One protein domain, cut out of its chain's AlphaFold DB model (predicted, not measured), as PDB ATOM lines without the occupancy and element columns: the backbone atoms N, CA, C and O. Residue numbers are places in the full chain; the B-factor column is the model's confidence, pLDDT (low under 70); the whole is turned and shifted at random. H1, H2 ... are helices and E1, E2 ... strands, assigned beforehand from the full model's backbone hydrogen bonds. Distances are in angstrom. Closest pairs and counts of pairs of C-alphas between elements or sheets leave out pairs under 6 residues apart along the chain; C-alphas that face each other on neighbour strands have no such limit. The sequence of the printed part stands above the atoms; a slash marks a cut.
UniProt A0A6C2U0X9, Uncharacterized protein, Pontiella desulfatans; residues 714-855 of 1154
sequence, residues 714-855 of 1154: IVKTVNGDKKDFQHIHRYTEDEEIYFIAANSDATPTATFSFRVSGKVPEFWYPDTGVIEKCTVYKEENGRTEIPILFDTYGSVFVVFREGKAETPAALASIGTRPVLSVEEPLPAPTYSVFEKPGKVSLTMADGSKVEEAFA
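What this domain is: This is residues 714 to 855 of the 1154 residues of an uncharacterized protein of Pontiella desulfatans (UniProt A0A6C2U0X9). The main body is a sandwich of two twisted sheets face to face, built of E1 to E9; a second lobe, the four-stranded sheet of E10 to E13 with the short helix H1 near one end, joins it through few strand contacts. The printed part has 142 residues, with thirteen named strands and one named helix in the order E1 to E11, H1, E12, E13. The sheets E2-E3-E9-E5-E6, E1-E4-E8-E7 and E11-E10-E12-E13 are antiparallel throughout, and the class is mostly strand. The whole is compact, with a radius of gyration of the C-alphas of 15.3 A and spans of 45 by 37 by 30 A.

How they stand to each other: Start at the strongly twisted sheet of E2, residues 725 to 731, E3, 736 to 742, E9, 795 to 801, E5, 760 to 764, and E6, 771 to 773. Within hydrogen-bond range are N 728 and O 739 at 3.0 A in the hairpin E2 and E3, N 738 and O 798 at 2.9 A between E3 and E9, N 762 and O 799 at 2.8 A between E9 and E5, and N 763 and O 772 at 2.8 A in the hairpin E5 and E6. Its partner in the sandwich, two sheets face to face, is E1, 714 to 717, E4, 749 to 754, E8, 783 to 789, and E7, 778 to 780; the facing parts are 10.7 A centre to centre, their strands at 31 degrees. There look for N 716 and O 751 at 2.8 A, N 752 and O 786 at 2.8 A, and N 785 and O 778 at 2.7 A. Move on to E11, 817 to 821, E10, 809 to 814, E12, 838 to 844, and E13, 849 to 854, with N 812 and O 820 at 2.8 A, N 813 and O 841 at 2.9 A, and N 842 and O 850 at 2.8 A. The closest C-alphas of E8 and E11 are those of Pro 787 and Ser 821, 6.4 A apart. H1, residues 831 to 834, only grazes this sheet with residues 833 to 834; it is too short for an O i to N i+4 pair, and its 1 O i to N i+3 pair is within range. E11, H1 and E12 form a split strand-helix-strand unit, two strands running the same way with E10 between them, its crossover right-handed.

Where its parts are: Find C-alpha 714 at (16.390, 29.554, 3.351), where E1 begins. E2 runs 20.0 A from C-alpha 725 at (26.143, 30.119, -0.566); E3 and E9 each span 19.6 A, E8 and E12 19.3 A. E13 ends at C-alpha 854, (16.658, 61.632, -13.087).

The domain as a whole: The C-alphas farthest apart, Glu 733 and Lys 836, are 47.4 A apart. The printed part has no cut and no long link. Look for pLDDT under 70 at residues 718 to 722 and 804 to 805.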
ATOM      1  N   ILE A 714      16.898  30.124   4.605       94.06
ATOM      2  CA  ILE A 714      16.390  29.554   3.351       94.06
ATOM      3  C   ILE A 714      16.889  30.414   2.194       94.06
ATOM      4  O   ILE A 714      16.652  31.616   2.164       94.06
ATOM      5  N   VAL A 715      17.535  29.788   1.209       91.69
ATOM      6  CA  VAL A 715      18.023  30.474   0.004       91.69
ATOM      7  C   VAL A 715      17.159  30.093  -1.197       91.69
ATOM      8  O   VAL A 715      17.040  28.906  -1.524       91.69
ATOM      9  N   LYS A 716      16.565  31.094  -1.853       88.94
ATOM     10  CA  LYS A 716      15.826  30.981  -3.117       88.94
ATOM     11  C   LYS A 716      16.701  31.553  -4.239       88.94
ATOM     12  O   LYS A 716      17.029  32.735  -4.224       88.94
ATOM     13  N   THR A 717      17.104  30.722  -5.196       80.56
ATOM     14  CA  THR A 717      17.948  31.127  -6.335       80.56
ATOM     15  C   THR A 717      17.190  30.928  -7.646       80.56
ATOM     16  O   THR A 717      16.287  30.095  -7.700       80.56
ATOM     17  N   VAL A 718      17.581  31.643  -8.710       66.81
ATOM     18  CA  VAL A 718      16.929  31.568 -10.039       66.81
ATOM     19  C   VAL A 718      16.866  30.129 -10.580       66.81
ATOM     20  O   VAL A 718      15.878  29.744 -11.191       66.81
ATOM     21  N   ASN A 719      17.894  29.313 -10.308       61.31
ATOM     22  CA  ASN A 719      18.027  27.947 -10.842       61.31
ATOM     23  C   ASN A 719      17.950  26.839  -9.771       61.31
ATOM     24  O   ASN A 719      18.223  25.680 -10.064       61.31
ATOM     25  N   GLY A 720      17.660  27.171  -8.509       59.56
ATOM     26  CA  GLY A 720      17.676  26.212  -7.394       59.56
ATOM     27  C   GLY A 720      19.070  25.776  -6.900       59.56
ATOM     28  O   GLY A 720      19.161  25.010  -5.936       59.56
ATOM     29  N   ASP A 721      20.160  26.280  -7.492       61.62
ATOM     30  CA  ASP A 721      21.547  25.997  -7.093       61.62
ATOM     31  C   ASP A 721      21.919  26.692  -5.766       61.62
ATOM     32  O   ASP A 721      22.508  27.766  -5.729       61.62
ATOM     33  N   LYS A 722      21.566  26.076  -4.631       66.44
ATOM     34  CA  LYS A 722      21.844  26.612  -3.278       66.44
ATOM     35  C   LYS A 722      23.292  26.412  -2.803       66.44
ATOM     36  O   LYS A 722      23.652  26.889  -1.734       66.44
ATOM     37  N   LYS A 723      24.104  25.655  -3.547       71.44
ATOM     38  CA  LYS A 723      25.470  25.254  -3.147       71.44
ATOM     39  C   LYS A 723      26.488  26.393  -3.230       71.44
ATOM     40  O   LYS A 723      27.583  26.265  -2.691       71.44
ATOM     41  N   ASP A 724      26.104  27.494  -3.864       80.75
ATOM     42  CA  ASP A 724      26.958  28.663  -4.049       80.75
ATOM     43  C   ASP A 724      26.986  29.569  -2.813       80.75
ATOM     44  O   ASP A 724      27.744  30.528  -2.797       80.75
ATOM     45  N   PHE A 725      26.211  29.279  -1.763       89.38
ATOM     46  CA  PHE A 725      26.143  30.119  -0.566       89.38
ATOM     47  C   PHE A 725      26.499  29.341   0.703       89.38
ATOM     48  O   PHE A 725      26.139  28.173   0.873       89.38
ATOM     49  N   GLN A 726      27.196  30.013   1.613       91.56
ATOM     50  CA  GLN A 726      27.453  29.565   2.977       91.56
ATOM     51  C   GLN A 726      27.099  30.694   3.936       91.56
ATOM     52  O   GLN A 726      27.139  31.867   3.565       91.56
ATOM     53  N   HIS A 727      26.741  30.321   5.160       95.44
ATOM     54  CA  HIS A 727      26.454  31.281   6.210       95.44
ATOM     55  C   HIS A 727      26.950  30.791   7.564       95.44
ATOM     56  O   HIS A 727      27.170  29.591   7.751       95.44
ATOM     57  N   ILE A 728      27.096  31.723   8.496       97.69
ATOM     58  CA  ILE A 728      27.178  31.474   9.934       97.69
ATOM     59  C   ILE A 728      26.304  32.510  10.638       97.69
ATOM     60  O   ILE A 728      26.261  33.666  10.213       97.69
ATOM     61  N   HIS A 729      25.606  32.084  11.684       98.50
ATOM     62  CA  HIS A 729      24.694  32.924  12.447       98.50
ATOM     63  C   HIS A 729      25.156  33.027  13.903       98.50
ATOM     64  O   HIS A 729      25.504  32.026  14.538       98.50
ATOM     65  N   ARG A 730      25.179  34.254  14.422       97.94
ATOM     66  CA  ARG A 730      25.359  34.555  15.839       97.94
ATOM     67  C   ARG A 730      24.241  35.449  16.332       97.94
ATOM     68  O   ARG A 730      23.750  36.269  15.569       97.94
ATOM     69  N   TYR A 731      23.912  35.339  17.607       96.00
ATOM     70  CA  TYR A 731      22.891  36.165  18.234       96.00
ATOM     71  C   TYR A 731      23.364  36.679  19.590       96.00
ATOM     72  O   TYR A 731      24.119  36.010  20.305       96.00
ATOM     73  N   THR A 732      22.930  37.881  19.938       93.88
ATOM     74  CA  THR A 732      23.064  38.475  21.272       93.88
ATOM     75  C   THR A 732      21.676  38.515  21.929       93.88
ATOM     76  O   THR A 732      20.769  37.796  21.515       93.88
ATOM     77  N   GLU A 733      21.499  39.318  22.980       88.06
ATOM     78  CA  GLU A 733      20.163  39.607  23.515       88.06
ATOM     79  C   GLU A 733      19.317  40.423  22.517       88.06
ATOM     80  O   GLU A 733      18.128  40.151  22.351       88.06
ATOM     81  N   ASP A 734      19.950  41.345  21.784       89.50
ATOM     82  CA  ASP A 734      19.263  42.368  20.988       89.50
ATOM     83  C   ASP A 734      19.434  42.177  19.466       89.50
ATOM     84  O   ASP A 734      18.584  42.596  18.673       89.50
ATOM     85  N   GLU A 735      20.479  41.478  19.018       94.62
ATOM     86  CA  GLU A 735      20.873  41.396  17.607       94.62
ATOM     87  C   GLU A 735      20.923  39.963  17.062       94.62
ATOM     88  O   GLU A 735      21.399  39.045  17.727       94.62
ATOM     89  N   GLU A 736      20.509  39.796  15.802       97.75
ATOM     90  CA  GLU A 736      20.825  38.606  14.992       97.75
ATOM     91  C   GLU A 736      21.865  38.996  13.936       97.75
ATOM     92  O   GLU A 736      21.692  39.990  13.228       97.75
ATOM     93  N   ILE A 737      22.945  38.230  13.815       98.38
ATOM     94  CA  ILE A 737      24.126  38.565  13.013       98.38
ATOM     95  C   ILE A 737      24.429  37.398  12.072       98.38
ATOM     96  O   ILE A 737      25.028  36.393  12.465       98.38
ATOM     97  N   TYR A 738      24.051  37.538  10.802       98.75
ATOM     98  CA  TYR A 738      24.327  36.546   9.765       98.75
ATOM     99  C   TYR A 738      25.490  37.000   8.891       98.75
ATOM    100  O   TYR A 738      25.384  38.016   8.216       98.75
ATOM    101  N   PHE A 739      26.571  36.224   8.826       98.56
ATOM    102  CA  PHE A 739      27.574  36.377   7.770       98.56
ATOM    103  C   PHE A 739      27.208  35.464   6.609       98.56
ATOM    104  O   PHE A 739      27.061  34.259   6.817       98.56
ATOM    105  N   ILE A 740      27.079  36.010   5.401       97.06
ATOM    106  CA  ILE A 740      26.769  35.248   4.189       97.06
ATOM    107  C   ILE A 740      27.878  35.474   3.173       97.06
ATOM    108  O   ILE A 740      28.248  36.611   2.881       97.06
ATOM    109  N   ALA A 741      28.385  34.384   2.605       94.44
ATOM    110  CA  ALA A 741      29.401  34.415   1.567       94.44
ATOM    111  C   ALA A 741      28.939  33.648   0.328       94.44
ATOM    112  O   ALA A 741      28.368  32.556   0.427       94.44
ATOM    113  N   ALA A 742      29.220  34.224  -0.839       90.12
ATOM    114  CA  ALA A 742      28.961  33.627  -2.134       90.12
ATOM    115  C   ALA A 742      30.234  32.993  -2.711       90.12
ATOM    116  O   ALA A 742      31.324  33.562  -2.684       90.12
ATOM    117  N   ASN A 743      30.079  31.820  -3.309       85.62
ATOM    118  CA  ASN A 743      31.091  31.109  -4.067       85.62
ATOM    119  C   ASN A 743      30.694  31.065  -5.536       85.62
ATOM    120  O   ASN A 743      30.336  30.022  -6.082       85.62
ATOM    121  N   SER A 744      30.750  32.229  -6.164       81.94
ATOM    122  CA  SER A 744      30.486  32.359  -7.582       81.94
ATOM    123  C   SER A 744      31.494  33.294  -8.214       81.94
ATOM    124  O   SER A 744      31.905  34.307  -7.651       81.94
ATOM    125  N   ASP A 745      31.867  32.916  -9.420       72.69
ATOM    126  CA  ASP A 745      32.660  33.688 -10.346       72.69
ATOM    127  C   ASP A 745      31.849  34.684 -11.181       72.69
ATOM    128  O   ASP A 745      32.434  35.448 -11.949       72.69
ATOM    129  N   ALA A 746      30.525  34.637 -11.051       77.44
ATOM    130  CA  ALA A 746      29.594  35.641 -11.536       77.44
ATOM    131  C   ALA A 746      29.214  36.599 -10.392       77.44
ATOM    132  O   ALA A 746      29.822  36.574  -9.323       77.44
ATOM    133  N   THR A 747      28.214  37.448 -10.618       80.00
ATOM    134  CA  THR A 747      27.542  38.254  -9.591       80.00
ATOM    135  C   THR A 747      26.207  37.589  -9.232       80.00
ATOM    136  O   THR A 747      25.191  37.853  -9.880       80.00
ATOM    137  N   PRO A 748      26.189  36.616  -8.298       83.88
ATOM    138  CA  PRO A 748      24.995  35.826  -8.048       83.88
ATOM    139  C   PRO A 748      23.966  36.625  -7.240       83.88
ATOM    140  O   PRO A 748      24.307  37.308  -6.272       83.88
ATOM    141  N   THR A 749      22.695  36.459  -7.600       84.94
ATOM    142  CA  THR A 749      21.550  37.003  -6.857       84.94
ATOM    143  C   THR A 749      20.727  35.875  -6.259       84.94
ATOM    144  O   THR A 749      20.460  34.864  -6.919       84.94
ATOM    145  N   ALA A 750      20.272  36.066  -5.025       90.19
ATOM    146  CA  ALA A 750      19.317  35.177  -4.384       90.19
ATOM    147  C   ALA A 750      18.435  35.935  -3.386       90.19
ATOM    148  O   ALA A 750      18.832  36.968  -2.852       90.19
ATOM    149  N   THR A 751      17.251  35.390  -3.112       92.69
ATOM    150  CA  THR A 751      16.396  35.851  -2.014       92.69
ATOM    151  C   THR A 751      16.641  34.968  -0.799       92.69
ATOM    152  O   THR A 751      16.502  33.743  -0.861       92.69
ATOM    153  N   PHE A 752      17.017  35.592   0.309       95.06
ATOM    154  CA  PHE A 752      17.350  34.949   1.570       95.06
ATOM    155  C   PHE A 752      16.209  35.163   2.550       95.06
ATOM    156  O   PHE A 752      15.842  36.296   2.833       95.06
ATOM    157  N   SER A 753      15.637  34.078   3.056       96.31
ATOM    158  CA  SER A 753      14.594  34.105   4.074       96.31
ATOM    159  C   SER A 753      15.199  33.674   5.404       96.31
ATOM    160  O   SER A 753      15.630  32.527   5.550       96.31
ATOM    161  N   PHE A 754      15.250  34.598   6.356       97.88
ATOM    162  CA  PHE A 754      15.875  34.460   7.669       97.88
ATOM    163  C   PHE A 754      14.833  34.072   8.714       97.88
ATOM    164  O   PHE A 754      13.687  34.516   8.642       97.88
ATOM    165  N   ARG A 755      15.215  33.255   9.701       97.06
ATOM    166  CA  ARG A 755      14.354  32.877  10.835       97.06
ATOM    167  C   ARG A 755      14.293  34.000  11.883       97.06
ATOM    168  O   ARG A 755      14.534  33.771  13.060       97.06
ATOM    169  N   VAL A 756      13.979  35.208  11.423       96.00
ATOM    170  CA  VAL A 756      13.915  36.454  12.197       96.00
ATOM    171  C   VAL A 756      12.636  37.194  11.808       96.00
ATOM    172  O   VAL A 756      12.204  37.101  10.663       96.00
ATOM    173  N   SER A 757      12.009  37.902  12.748       92.25
ATOM    174  CA  SER A 757      10.867  38.786  12.476       92.25
ATOM    175  C   SER A 757      10.809  39.926  13.488       92.25
ATOM    176  O   SER A 757      11.328  39.786  14.597       92.25
ATOM    177  N   GLY A 758      10.186  41.047  13.116       90.44
ATOM    178  CA  GLY A 758       9.994  42.191  14.010       90.44
ATOM    179  C   GLY A 758      11.262  43.010  14.274       90.44
ATOM    180  O   GLY A 758      11.256  43.871  15.154       90.44
ATOM    181  N   LYS A 759      12.337  42.765  13.516       92.44
ATOM    182  CA  LYS A 759      13.610  43.498  13.576       92.44
ATOM    183  C   LYS A 759      13.917  44.101  12.207       92.44
ATOM    184  O   LYS A 759      13.550  43.545  11.176       92.44
ATOM    185  N   VAL A 760      14.615  45.233  12.189       91.69
ATOM    186  CA  VAL A 760      14.987  45.917  10.945       91.69
ATOM    187  C   VAL A 760      16.299  45.326  10.413       91.69
ATOM    188  O   VAL A 760      17.287  45.342  11.151       91.69
ATOM    189  N   PRO A 761      16.334  44.815   9.167       95.50
ATOM    190  CA  PRO A 761      17.562  44.310   8.567       95.50
ATOM    191  C   PRO A 761      18.479  45.424   8.056       95.50
ATOM    192  O   PRO A 761      18.041  46.397   7.431       95.50
ATOM    193  N   GLU A 762      19.780  45.225   8.242       95.56
ATOM    194  CA  GLU A 762      20.848  46.091   7.755       95.56
ATOM    195  C   GLU A 762      21.944  45.280   7.060       95.56
ATOM    196  O   GLU A 762      22.279  44.175   7.484       95.56
ATOM    197  N   PHE A 763      22.532  45.851   6.012       96.50
ATOM    198  CA  PHE A 763      23.717  45.330   5.345       96.50
ATOM    199  C   PHE A 763      24.962  45.997   5.906       96.50
ATOM    200  O   PHE A 763      25.088  47.220   5.888       96.50
ATOM    201  N   TRP A 764      25.886  45.183   6.399       97.62
ATOM    202  CA  TRP A 764      27.177  45.622   6.905       97.62
ATOM    203  C   TRP A 764      28.247  45.017   5.995       97.62
ATOM    204  O   TRP A 764      28.428  43.796   5.942       97.62
ATOM    205  N   TYR A 765      28.927  45.866   5.224       96.62
ATOM    206  CA  TYR A 765      29.893  45.465   4.201       96.62
ATOM    207  C   TYR A 765      31.313  45.495   4.779       96.62
ATOM    208  O   TYR A 765      31.888  46.574   4.932       96.62
ATOM    209  N   PRO A 766      31.919  44.350   5.136       97.12
ATOM    210  CA  PRO A 766      33.190  44.336   5.868       97.12
ATOM    211  C   PRO A 766      34.385  44.858   5.055       97.12
ATOM    212  O   PRO A 766      35.373  45.315   5.630       97.12
ATOM    213  N   ASP A 767      34.326  44.822   3.724       94.19
ATOM    214  CA  ASP A 767      35.397  45.312   2.850       94.19
ATOM    215  C   ASP A 767      35.505  46.840   2.859       94.19
ATOM    216  O   ASP A 767      36.617  47.365   2.861       94.19
ATOM    217  N   THR A 768      34.370  47.536   2.938       92.88
ATOM    218  CA  THR A 768      34.302  49.006   2.926       92.88
ATOM    219  C   THR A 768      34.063  49.610   4.312       92.88
ATOM    220  O   THR A 768      34.582  50.678   4.619       92.88
ATOM    221  N   GLY A 769      33.363  48.901   5.200       94.50
ATOM    222  CA  GLY A 769      32.882  49.413   6.490       94.50
ATOM    223  C   GLY A 769      31.513  50.090   6.404       94.50
ATOM    224  O   GLY A 769      31.012  50.578   7.410       94.50
ATOM    225  N   VAL A 770      30.896  50.111   5.220       93.38
ATOM    226  CA  VAL A 770      29.581  50.719   5.006       93.38
ATOM    227  C   VAL A 770      28.495  49.917   5.730       93.38
ATOM    228  O   VAL A 770      28.445  48.689   5.620       93.38
ATOM    229  N   ILE A 771      27.617  50.634   6.438       94.19
ATOM    230  CA  ILE A 771      26.417  50.111   7.098       94.19
ATOM    231  C   ILE A 771      25.193  50.767   6.473       94.19
ATOM    232  O   ILE A 771      25.109  51.993   6.394       94.19
ATOM    233  N   GLU A 772      24.227  49.957   6.052       91.62
ATOM    234  CA  GLU A 772      23.033  50.434   5.363       91.62
ATOM    235  C   GLU A 772      21.776  49.713   5.796       91.62
ATOM    236  O   GLU A 772      21.747  48.494   5.931       91.62
ATOM    237  N   LYS A 773      20.684  50.465   5.918       90.31
ATOM    238  CA  LYS A 773      19.366  49.868   6.118       90.31
ATOM    239  C   LYS A 773      18.906  49.184   4.841       90.31
ATOM    240  O   LYS A 773      19.001  49.750   3.756       90.31
ATOM    241  N   CYS A 774      18.344  47.993   4.981       91.19
ATOM    242  CA  CYS A 774      17.714  47.307   3.871       91.19
ATOM    243  C   CYS A 774      16.318  47.908   3.622       91.19
ATOM    244  O   CYS A 774      15.436  47.821   4.472       91.19
ATOM    245  N   THR A 775      16.104  48.537   2.460       89.00
ATOM    246  CA  THR A 775      14.787  49.096   2.083       89.00
ATOM    247  C   THR A 775      13.846  48.059   1.471       89.00
ATOM    248  O   THR A 775      12.630  48.166   1.640       89.00
ATOM    249  N   VAL A 776      14.384  47.076   0.741       92.31
ATOM    250  CA  VAL A 776      13.595  46.077   0.010       92.31
ATOM    251  C   VAL A 776      13.624  44.762   0.777       92.31
ATOM    252  O   VAL A 776      14.602  44.026   0.699       92.31
ATOM    253  N   TYR A 777      12.564  44.476   1.526       93.50
ATOM    254  CA  TYR A 777      12.391  43.212   2.239       93.50
ATOM    255  C   TYR A 777      10.908  42.937   2.493       93.50
ATOM    256  O   TYR A 777      10.061  43.826   2.403       93.50
ATOM    257  N   LYS A 778      10.585  41.687   2.815       92.19
ATOM    258  CA  LYS A 778       9.229  41.263   3.169       92.19
ATOM    259  C   LYS A 778       9.266  40.498   4.478       92.19
ATOM    260  O   LYS A 778      10.093  39.609   4.631       92.19
ATOM    261  N   GLU A 779       8.354  40.797   5.394       91.12
ATOM    262  CA  GLU A 779       8.093  39.915   6.530       91.12
ATOM    263  C   GLU A 779       6.856  39.064   6.253       91.12
ATOM    264  O   GLU A 779       5.795  39.577   5.898       91.12
ATOM    265  N   GLU A 780       6.992  37.749   6.388       89.00
ATOM    266  CA  GLU A 780       5.900  36.802   6.182       89.00
ATOM    267  C   GLU A 780       6.156  35.529   6.992       89.00
ATOM    268  O   GLU A 780       7.276  35.025   7.040       89.00
ATOM    269  N   ASN A 781       5.117  34.991   7.638       89.00
ATOM    270  CA  ASN A 781       5.189  33.737   8.401       89.00
ATOM    271  C   ASN A 781       6.305  33.703   9.470       89.00
ATOM    272  O   ASN A 781       6.937  32.668   9.679       89.00
ATOM    273  N   GLY A 782       6.562  34.834  10.141       90.69
ATOM    274  CA  GLY A 782       7.607  34.941  11.170       90.69
ATOM    275  C   GLY A 782       9.037  34.908  10.619       90.69
ATOM    276  O   GLY A 782       9.962  34.562  11.351       90.69
ATOM    277  N   ARG A 783       9.213  35.223   9.331       95.62
ATOM    278  CA  ARG A 783      10.504  35.289   8.641       95.62
ATOM    279  C   ARG A 783      10.657  36.616   7.913       95.62
ATOM    280  O   ARG A 783       9.665  37.171   7.440       95.62
ATOM    281  N   THR A 784      11.896  37.051   7.726       95.56
ATOM    282  CA  THR A 784      12.243  38.203   6.890       95.56
ATOM    283  C   THR A 784      12.904  37.713   5.604       95.56
ATOM    284  O   THR A 784      13.892  36.986   5.655       95.56
ATOM    285  N   GLU A 785      12.367  38.086   4.446       95.38
ATOM    286  CA  GLU A 785      12.901  37.772   3.120       95.38
ATOM    287  C   GLU A 785      13.596  38.986   2.507       95.38
ATOM    288  O   GLU A 785      13.009  40.065   2.421       95.38
ATOM    289  N   ILE A 786      14.839  38.801   2.059       94.88
ATOM    290  CA  ILE A 786      15.710  39.867   1.566       94.88
ATOM    291  C   ILE A 786      16.380  39.422   0.257       94.88
ATOM    292  O   ILE A 786      17.080  38.403   0.256       94.88
ATOM    293  N   PRO A 787      16.217  40.153  -0.857       93.31
ATOM    294  CA  PRO A 787      17.033  39.959  -2.046       93.31
ATOM    295  C   PRO A 787      18.445  40.493  -1.805       93.31
ATOM    296  O   PRO A 787      18.629  41.646  -1.418       93.31
ATOM    297  N   ILE A 788      19.448  39.655  -2.058       92.25
ATOM    298  CA  ILE A 788      20.858  40.027  -1.941       92.25
ATOM    299  C   ILE A 788      21.559  39.708  -3.256       92.25
ATOM    300  O   ILE A 788      21.473  38.591  -3.778       92.25
ATOM    301  N   LEU A 789      22.266  40.709  -3.769       89.44
ATOM    302  CA  LEU A 789      23.183  40.593  -4.891       89.44
ATOM    303  C   LEU A 789      24.607  40.611  -4.345       89.44
ATOM    304  O   LEU A 789      24.970  41.503  -3.579       89.44
ATOM    305  N   PHE A 790      25.407  39.627  -4.740       89.19
ATOM    306  CA  PHE A 790      26.809  39.558  -4.356       89.19
ATOM    307  C   PHE A 790      27.699  39.961  -5.523       89.19
ATOM    308  O   PHE A 790      27.471  39.575  -6.672       89.19
ATOM    309  N   ASP A 791      28.780  40.660  -5.194       87.62
ATOM    310  CA  ASP A 791      29.938  40.741  -6.073       87.62
ATOM    311  C   ASP A 791      30.506  39.334  -6.323       87.62
ATOM    312  O   ASP A 791      30.205  38.371  -5.607       87.62
ATOM    313  N   THR A 792      31.396  39.208  -7.305       84.50
ATOM    314  CA  THR A 792      32.191  37.990  -7.482       84.50
ATOM    315  C   THR A 792      32.890  37.615  -6.175       84.50
ATOM    316  O   THR A 792      33.568  38.447  -5.573       84.50
ATOM    317  N   TYR A 793      32.694  36.377  -5.711       87.06
ATOM    318  CA  TYR A 793      33.110  35.900  -4.382       87.06
ATOM    319  C   TYR A 793      32.801  36.882  -3.233       87.06
ATOM    320  O   TYR A 793      33.594  37.036  -2.300       87.06
ATOM    321  N   GLY A 794      31.685  37.607  -3.328       91.25
ATOM    322  CA  GLY A 794      31.261  38.615  -2.363       91.25
ATOM    323  C   GLY A 794      30.803  38.014  -1.037       91.25
ATOM    324  O   GLY A 794      30.437  36.842  -0.945       91.25
ATOM    325  N   SER A 795      30.805  38.843  -0.000       95.88
ATOM    326  CA  SER A 795      30.316  38.494   1.332       95.88
ATOM    327  C   SER A 795      29.729  39.727   2.015       95.88
ATOM    328  O   SER A 795      30.162  40.849   1.754       95.88
ATOM    329  N   VAL A 796      28.727  39.517   2.866       97.62
ATOM    330  CA  VAL A 796      28.011  40.584   3.574       97.62
ATOM    331  C   VAL A 796      27.543  40.081   4.934       97.62
ATOM    332  O   VAL A 796      27.253  38.891   5.093       97.62
ATOM    333  N   PHE A 797      27.462  40.982   5.907       98.62
ATOM    334  CA  PHE A 797      26.711  40.737   7.129       98.62
ATOM    335  C   PHE A 797      25.290  41.277   6.983       98.62
ATOM    336  O   PHE A 797      25.103  42.422   6.576       98.62
ATOM    337  N   VAL A 798      24.301  40.458   7.329       98.50
ATOM    338  CA  VAL A 798      22.919  40.893   7.531       98.50
ATOM    339  C   VAL A 798      22.677  40.937   9.032       98.50
ATOM    340  O   VAL A 798      22.671  39.892   9.688       98.50
ATOM    341  N   VAL A 799      22.540  42.148   9.565       97.94
ATOM    342  CA  VAL A 799      22.352  42.403  10.996       97.94
ATOM    343  C   VAL A 799      20.913  42.842  11.230       97.94
ATOM    344  O   VAL A 799      20.435  43.774  10.586       97.94
ATOM    345  N   PHE A 800      20.211  42.167  12.134       96.50
ATOM    346  CA  PHE A 800      18.838  42.490  12.517       96.50
ATOM    347  C   PHE A 800      18.832  43.141  13.894       96.50
ATOM    348  O   PHE A 800      19.262  42.514  14.862       96.50
ATOM    349  N   ARG A 801      18.313  44.370  13.990       91.19
ATOM    350  CA  ARG A 801      18.260  45.143  15.246       91.19
ATOM    351  C   ARG A 801      16.855  45.645  15.549       91.19
ATOM    352  O   ARG A 801      16.015  45.759  14.651       91.19
ATOM    353  N   GLU A 802      16.599  45.971  16.815       85.44
ATOM    354  CA  GLU A 802      15.372  46.672  17.188       85.44
ATOM    355  C   GLU A 802      15.307  48.053  16.520       85.44
ATOM    356  O   GLU A 802      16.276  48.811  16.476       85.44
ATOM    357  N   GLY A 803      14.137  48.404  16.000       73.94
ATOM    358  CA  GLY A 803      13.932  49.687  15.351       73.94
ATOM    359  C   GLY A 803      12.477  49.902  14.975       73.94
ATOM    360  O   GLY A 803      11.697  48.958  14.852       73.94
ATOM    361  N   LYS A 804      12.088  51.165  14.776       64.12
ATOM    362  CA  LYS A 804      10.758  51.484  14.254       64.12
ATOM    363  C   LYS A 804      10.682  50.990  12.808       64.12
ATOM    364  O   LYS A 804      11.256  51.623  11.924       64.12
ATOM    365  N   ALA A 805       9.993  49.873  12.590       61.91
ATOM    366  CA  ALA A 805       9.758  49.330  11.260       61.91
ATOM    367  C   ALA A 805       9.005  50.369  10.414       61.91
ATOM    368  O   ALA A 805       7.848  50.701  10.678       61.91
ATOM    369  N   GLU A 806       9.687  50.938   9.424       74.44
ATOM    370  CA  GLU A 806       9.019  51.648   8.342       74.44
ATOM    371  C   GLU A 806       8.459  50.629   7.353       74.44
ATOM    372  O   GLU A 806       9.046  49.562   7.185       74.44
ATOM    373  N   THR A 807       7.373  50.969   6.649       83.12
ATOM    374  CA  THR A 807       6.861  50.123   5.563       83.12
ATOM    375  C   THR A 807       8.004  49.824   4.582       83.12
ATOM    376  O   THR A 807       8.599  50.782   4.057       83.12
ATOM    377  N   PRO A 808       8.351  48.545   4.347       89.25
ATOM    378  CA  PRO A 808       9.390  48.183   3.399       89.25
ATOM    379  C   PRO A 808       8.869  48.233   1.963       89.25
ATOM    380  O   PRO A 808       7.659  48.254   1.712       89.25
ATOM    381  N   ALA A 809       9.792  48.259   1.009       91.56
ATOM    382  CA  ALA A 809       9.472  48.091  -0.398       91.56
ATOM    383  C   ALA A 809       9.489  46.611  -0.800       91.56
ATOM    384  O   ALA A 809      10.327  45.844  -0.336       91.56
ATOM    385  N   ALA A 810       8.581  46.225  -1.694       90.62
ATOM    386  CA  ALA A 810       8.567  44.898  -2.309       90.62
ATOM    387  C   ALA A 810       9.363  44.867  -3.627       90.62
ATOM    388  O   ALA A 810       9.952  43.845  -3.978       90.62
ATOM    389  N   LEU A 811       9.405  45.995  -4.345       93.31
ATOM    390  CA  LEU A 811      10.035  46.115  -5.659       93.31
ATOM    391  C   LEU A 811      10.719  47.476  -5.808       93.31
ATOM    392  O   LEU A 811      10.120  48.509  -5.504       93.31
ATOM    393  N   ALA A 812      11.936  47.472  -6.345       94.12
ATOM    394  CA  ALA A 812      12.617  48.657  -6.845       94.12
ATOM    395  C   ALA A 812      12.849  48.540  -8.356       94.12
ATOM    396  O   ALA A 812      13.321  47.506  -8.838       94.12
ATOM    397  N   SER A 813      12.577  49.620  -9.088       93.19
ATOM    398  CA  SER A 813      12.727  49.685 -10.545       93.19
ATOM    399  C   SER A 813      13.385  50.984 -10.997       93.19
ATOM    400  O   SER A 813      13.195  52.038 -10.389       93.19
ATOM    401  N   ILE A 814      14.115  50.914 -12.109       91.75
ATOM    402  CA  ILE A 814      14.707  52.057 -12.811       91.75
ATOM    403  C   ILE A 814      14.150  52.074 -14.235       91.75
ATOM    404  O   ILE A 814      14.346  51.142 -15.016       91.75
ATOM    405  N   GLY A 815      13.395  53.123 -14.565       88.50
ATOM    406  CA  GLY A 815      12.554  53.137 -15.758       88.50
ATOM    407  C   GLY A 815      11.510  52.020 -15.685       88.50
ATOM    408  O   GLY A 815      10.742  51.942 -14.729       88.50
ATOM    409  N   THR A 816      11.493  51.141 -16.684       85.50
ATOM    410  CA  THR A 816      10.647  49.935 -16.707       85.50
ATOM    411  C   THR A 816      11.362  48.689 -16.186       85.50
ATOM    412  O   THR A 816      10.742  47.632 -16.094       85.50
ATOM    413  N   ARG A 817      12.659  48.780 -15.858       88.31
ATOM    414  CA  ARG A 817      13.476  47.625 -15.487       88.31
ATOM    415  C   ARG A 817      13.464  47.417 -13.969       88.31
ATOM    416  O   ARG A 817      13.898  48.319 -13.250       88.31
ATOM    417  N   PRO A 818      13.034  46.251 -13.468       90.56
ATOM    418  CA  PRO A 818      13.189  45.916 -12.061       90.56
ATOM    419  C   PRO A 818      14.673  45.679 -11.738       90.56
ATOM    420  O   PRO A 818      15.406  45.098 -12.540       90.56
ATOM    421  N   VAL A 819      15.120  46.158 -10.574       90.00
ATOM    422  CA  VAL A 819      16.516  46.030 -10.106       90.00
ATOM    423  C   VAL A 819      16.640  45.295  -8.771       90.00
ATOM    424  O   VAL A 819      17.660  44.655  -8.537       90.00
ATOM    425  N   LEU A 820      15.603  45.327  -7.929       90.25
ATOM    426  CA  LEU A 820      15.485  44.525  -6.706       90.25
ATOM    427  C   LEU A 820      14.035  44.078  -6.529       90.25
ATOM    428  O   LEU A 820      13.138  44.908  -6.638       90.25
ATOM    429  N   SER A 821      13.808  42.804  -6.216       90.44
ATOM    430  CA  SER A 821      12.476  42.252  -5.950       90.44
ATOM    431  C   SER A 821      12.543  41.189  -4.859       90.44
ATOM    432  O   SER A 821      13.457  40.365  -4.854       90.44
ATOM    433  N   VAL A 822      11.574  41.197  -3.941       88.06
ATOM    434  CA  VAL A 822      11.388  40.108  -2.964       88.06
ATOM    435  C   VAL A 822      10.686  38.891  -3.578       88.06
ATOM    436  O   VAL A 822      10.801  37.793  -3.040       88.06
ATOM    437  N   GLU A 823       9.969  39.067  -4.693       85.19
ATOM    438  CA  GLU A 823       9.156  38.012  -5.315       85.19
ATOM    439  C   GLU A 823      10.004  37.026  -6.120       85.19
ATOM    440  O   GLU A 823       9.807  35.812  -6.031       85.19
ATOM    441  N   GLU A 824      10.982  37.537  -6.870       82.81
ATOM    442  CA  GLU A 824      11.875  36.730  -7.695       82.81
ATOM    443  C   GLU A 824      13.303  37.299  -7.706       82.81
ATOM    444  O   GLU A 824      13.482  38.520  -7.694       82.81
ATOM    445  N   PRO A 825      14.347  36.449  -7.738       81.25
ATOM    446  CA  PRO A 825      15.715  36.935  -7.857       81.25
ATOM    447  C   PRO A 825      15.971  37.506  -9.258       81.25
ATOM    448  O   PRO A 825      15.709  36.854 -10.268       81.25
ATOM    449  N   LEU A 826      16.545  38.707  -9.314       83.69
ATOM    450  CA  LEU A 826      16.815  39.434 -10.558       83.69
ATOM    451  C   LEU A 826      18.302  39.362 -10.943       83.69
ATOM    452  O   LEU A 826      19.157  39.283 -10.059       83.69
ATOM    453  N   PRO A 827      18.658  39.414 -12.240       79.12
ATOM    454  CA  PRO A 827      20.057  39.515 -12.649       79.12
ATOM    455  C   PRO A 827      20.681  40.833 -12.169       79.12
ATOM    456  O   PRO A 827      19.978  41.825 -11.968       79.12
ATOM    457  N   ALA A 828      22.012  40.861 -12.046       79.94
ATOM    458  CA  ALA A 828      22.734  42.076 -11.681       79.94
ATOM    459  C   ALA A 828      22.379  43.250 -12.623       79.94
ATOM    460  O   ALA A 828      22.316  43.064 -13.849       79.94
ATOM    461  N   PRO A 829      22.138  44.463 -12.088       83.94
ATOM    462  CA  PRO A 829      21.876  45.632 -12.914       83.94
ATOM    463  C   PRO A 829      23.130  46.029 -13.707       83.94
ATOM    464  O   PRO A 829      24.259  45.711 -13.338       83.94
ATOM    465  N   THR A 830      22.935  46.739 -14.815       84.62
ATOM    466  CA  THR A 830      24.014  47.341 -15.612       84.62
ATOM    467  C   THR A 830      24.018  48.848 -15.401       84.62
ATOM    468  O   THR A 830      22.953  49.432 -15.229       84.62
ATOM    469  N   TYR A 831      25.171  49.516 -15.480       80.69
ATOM    470  CA  TYR A 831      25.220  50.986 -15.346       80.69
ATOM    471  C   TYR A 831      24.398  51.748 -16.380       80.69
ATOM    472  O   TYR A 831      23.908  52.844 -16.112       80.69
ATOM    473  N   SER A 832      24.170  51.124 -17.531       82.44
ATOM    474  CA  SER A 832      23.313  51.643 -18.590       82.44
ATOM    475  C   SER A 832      21.876  51.948 -18.155       82.44
ATOM    476  O   SER A 832      21.186  52.686 -18.855       82.44
ATOM    477  N   VAL A 833      21.421  51.470 -16.986       87.25
ATOM    478  CA  VAL A 833      20.121  51.871 -16.413       87.25
ATOM    479  C   VAL A 833      20.021  53.373 -16.120       87.25
ATOM    480  O   VAL A 833      18.908  53.892 -16.082       87.25
ATOM    481  N   PHE A 834      21.150  54.075 -15.960       89.81
ATOM    482  CA  PHE A 834      21.187  55.526 -15.765       89.81
ATOM    483  C   PHE A 834      21.641  56.319 -17.004       89.81
ATOM    484  O   PHE A 834      21.582  57.547 -16.997       89.81
ATOM    485  N   GLU A 835      22.040  55.657 -18.096       87.38
ATOM    486  CA  GLU A 835      22.552  56.329 -19.306       87.38
ATOM    487  C   GLU A 835      21.465  57.052 -20.116       87.38
ATOM    488  O   GLU A 835      21.781  57.857 -20.986       87.38
ATOM    489  N   LYS A 836      20.184  56.796 -19.827       88.19
ATOM    490  CA  LYS A 836      19.036  57.505 -20.411       88.19
ATOM    491  C   LYS A 836      18.206  58.156 -19.298       88.19
ATOM    492  O   LYS A 836      18.143  57.589 -18.210       88.19
ATOM    493  N   PRO A 837      17.528  59.291 -19.546       90.62
ATOM    494  CA  PRO A 837      16.628  59.888 -18.562       90.62
ATOM    495  C   PRO A 837      15.518  58.913 -18.156       90.62
ATOM    496  O   PRO A 837      14.980  58.185 -18.995       90.62
ATOM    497  N   GLY A 838      15.140  58.913 -16.880       93.44
ATOM    498  CA  GLY A 838      14.179  57.947 -16.354       93.44
ATOM    499  C   GLY A 838      13.639  58.312 -14.978       93.44
ATOM    500  O   GLY A 838      13.787  59.438 -14.506       93.44
ATOM    501  N   LYS A 839      12.983  57.345 -14.332       94.44
ATOM    502  CA  LYS A 839      12.511  57.446 -12.945       94.44
ATOM    503  C   LYS A 839      13.016  56.261 -12.138       94.44
ATOM    504  O   LYS A 839      12.971  55.139 -12.636       94.44
ATOM    505  N   VAL A 840      13.439  56.498 -10.902       94.50
ATOM    506  CA  VAL A 840      13.600  55.430  -9.907       94.50
ATOM    507  C   VAL A 840      12.286  55.310  -9.156       94.50
ATOM    508  O   VAL A 840      11.672  56.322  -8.825       94.50
ATOM    509  N   SER A 841      11.801  54.087  -8.972       95.00
ATOM    510  CA  SER A 841      10.511  53.787  -8.352       95.00
ATOM    511  C   SER A 841      10.661  52.707  -7.289       95.00
ATOM    512  O   SER A 841      11.326  51.703  -7.527       95.00
ATOM    513  N   LEU A 842       9.978  52.887  -6.163       95.00
ATOM    514  CA  LEU A 842       9.732  51.864  -5.154       95.00
ATOM    515  C   LEU A 842       8.236  51.585  -5.084       95.00
ATOM    516  O   LEU A 842       7.440  52.511  -4.911       95.00
ATOM    517  N   THR A 843       7.871  50.312  -5.183       94.38
ATOM    518  CA  THR A 843       6.533  49.832  -4.836       94.38
ATOM    519  C   THR A 843       6.594  49.298  -3.411       94.38
ATOM    520  O   THR A 843       7.298  48.326  -3.127       94.38
ATOM    521  N   MET A 844       5.889  49.970  -2.509       91.25
ATOM    522  CA  MET A 844       5.825  49.649  -1.090       91.25
ATOM    523  C   MET A 844       4.979  48.395  -0.852       91.25
ATOM    524  O   MET A 844       4.109  48.062  -1.657       91.25
ATOM    525  N   ALA A 845       5.203  47.711   0.269       86.81
ATOM    526  CA  ALA A 845       4.445  46.510   0.629       86.81
ATOM    527  C   ALA A 845       2.932  46.762   0.813       86.81
ATOM    528  O   ALA A 845       2.135  45.843   0.653       86.81
ATOM    529  N   ASP A 846       2.523  48.003   1.106       87.88
ATOM    530  CA  ASP A 846       1.115  48.424   1.192       87.88
ATOM    531  C   ASP A 846       0.499  48.817  -0.168       87.88
ATOM    532  O   ASP A 846      -0.644  49.271  -0.232       87.88
ATOM    533  N   GLY A 847       1.251  48.654  -1.262       86.50
ATOM    534  CA  GLY A 847       0.843  49.004  -2.621       86.50
ATOM    535  C   GLY A 847       1.059  50.473  -2.995       86.50
ATOM    536  O   GLY A 847       0.856  50.834  -4.156       86.50
ATOM    537  N   SER A 848       1.491  51.332  -2.064       92.12
ATOM    538  CA  SER A 848       1.858  52.712  -2.394       92.12
ATOM    539  C   SER A 848       3.130  52.768  -3.248       92.12
ATOM    540  O   SER A 848       3.952  51.850  -3.247       92.12
ATOM    541  N   LYS A 849       3.300  53.849  -4.018       93.56
ATOM    542  CA  LYS A 849       4.444  54.029  -4.920       93.56
ATOM    543  C   LYS A 849       5.179  55.328  -4.615       93.56
ATOM    544  O   LYS A 849       4.557  56.382  -4.500       93.56
ATOM    545  N   VAL A 850       6.505  55.254  -4.542       94.31
ATOM    546  CA  VAL A 850       7.404  56.408  -4.401       94.31
ATOM    547  C   VAL A 850       8.291  56.473  -5.637       94.31
ATOM    548  O   VAL A 850       8.912  55.475  -5.986       94.31
ATOM    549  N   GLU A 851       8.359  57.619  -6.315       95.62
ATOM    550  CA  GLU A 851       9.184  57.775  -7.519       95.62
ATOM    551  C   GLU A 851       9.821  59.165  -7.637       95.62
ATOM    552  O   GLU A 851       9.230  60.167  -7.240       95.62
ATOM    553  N   GLU A 852      11.024  59.225  -8.210       96.12
ATOM    554  CA  GLU A 852      11.754  60.468  -8.494       96.12
ATOM    555  C   GLU A 852      12.446  60.354  -9.861       96.12
ATOM    556  O   GLU A 852      12.957  59.293 -10.232       96.12
ATOM    557  N   ALA A 853      12.402  61.429 -10.651       94.44
ATOM    558  CA  ALA A 853      12.988  61.466 -11.990       94.44
ATOM    559  C   ALA A 853      14.482  61.815 -11.942       94.44
ATOM    560  O   ALA A 853      14.917  62.584 -11.090       94.44
ATOM    561  N   PHE A 854      15.248  61.302 -12.902       93.31
ATOM    562  CA  PHE A 854      16.658  61.632 -13.087       93.31
ATOM    563  C   PHE A 854      16.975  61.926 -14.559       93.31
ATOM    564  O   PHE A 854      16.356  61.380 -15.475       93.31
ATOM    565  N   ALA A 855      17.954  62.807 -14.775       92.00
ATOM    566  CA  ALA A 855      18.539  63.077 -16.087       92.00
ATOM    567  C   ALA A 855      19.610  62.033 -16.438       92.00
ATOM    568  O   ALA A 855      20.120  61.361 -15.545       92.00
TER     569      ALA A 855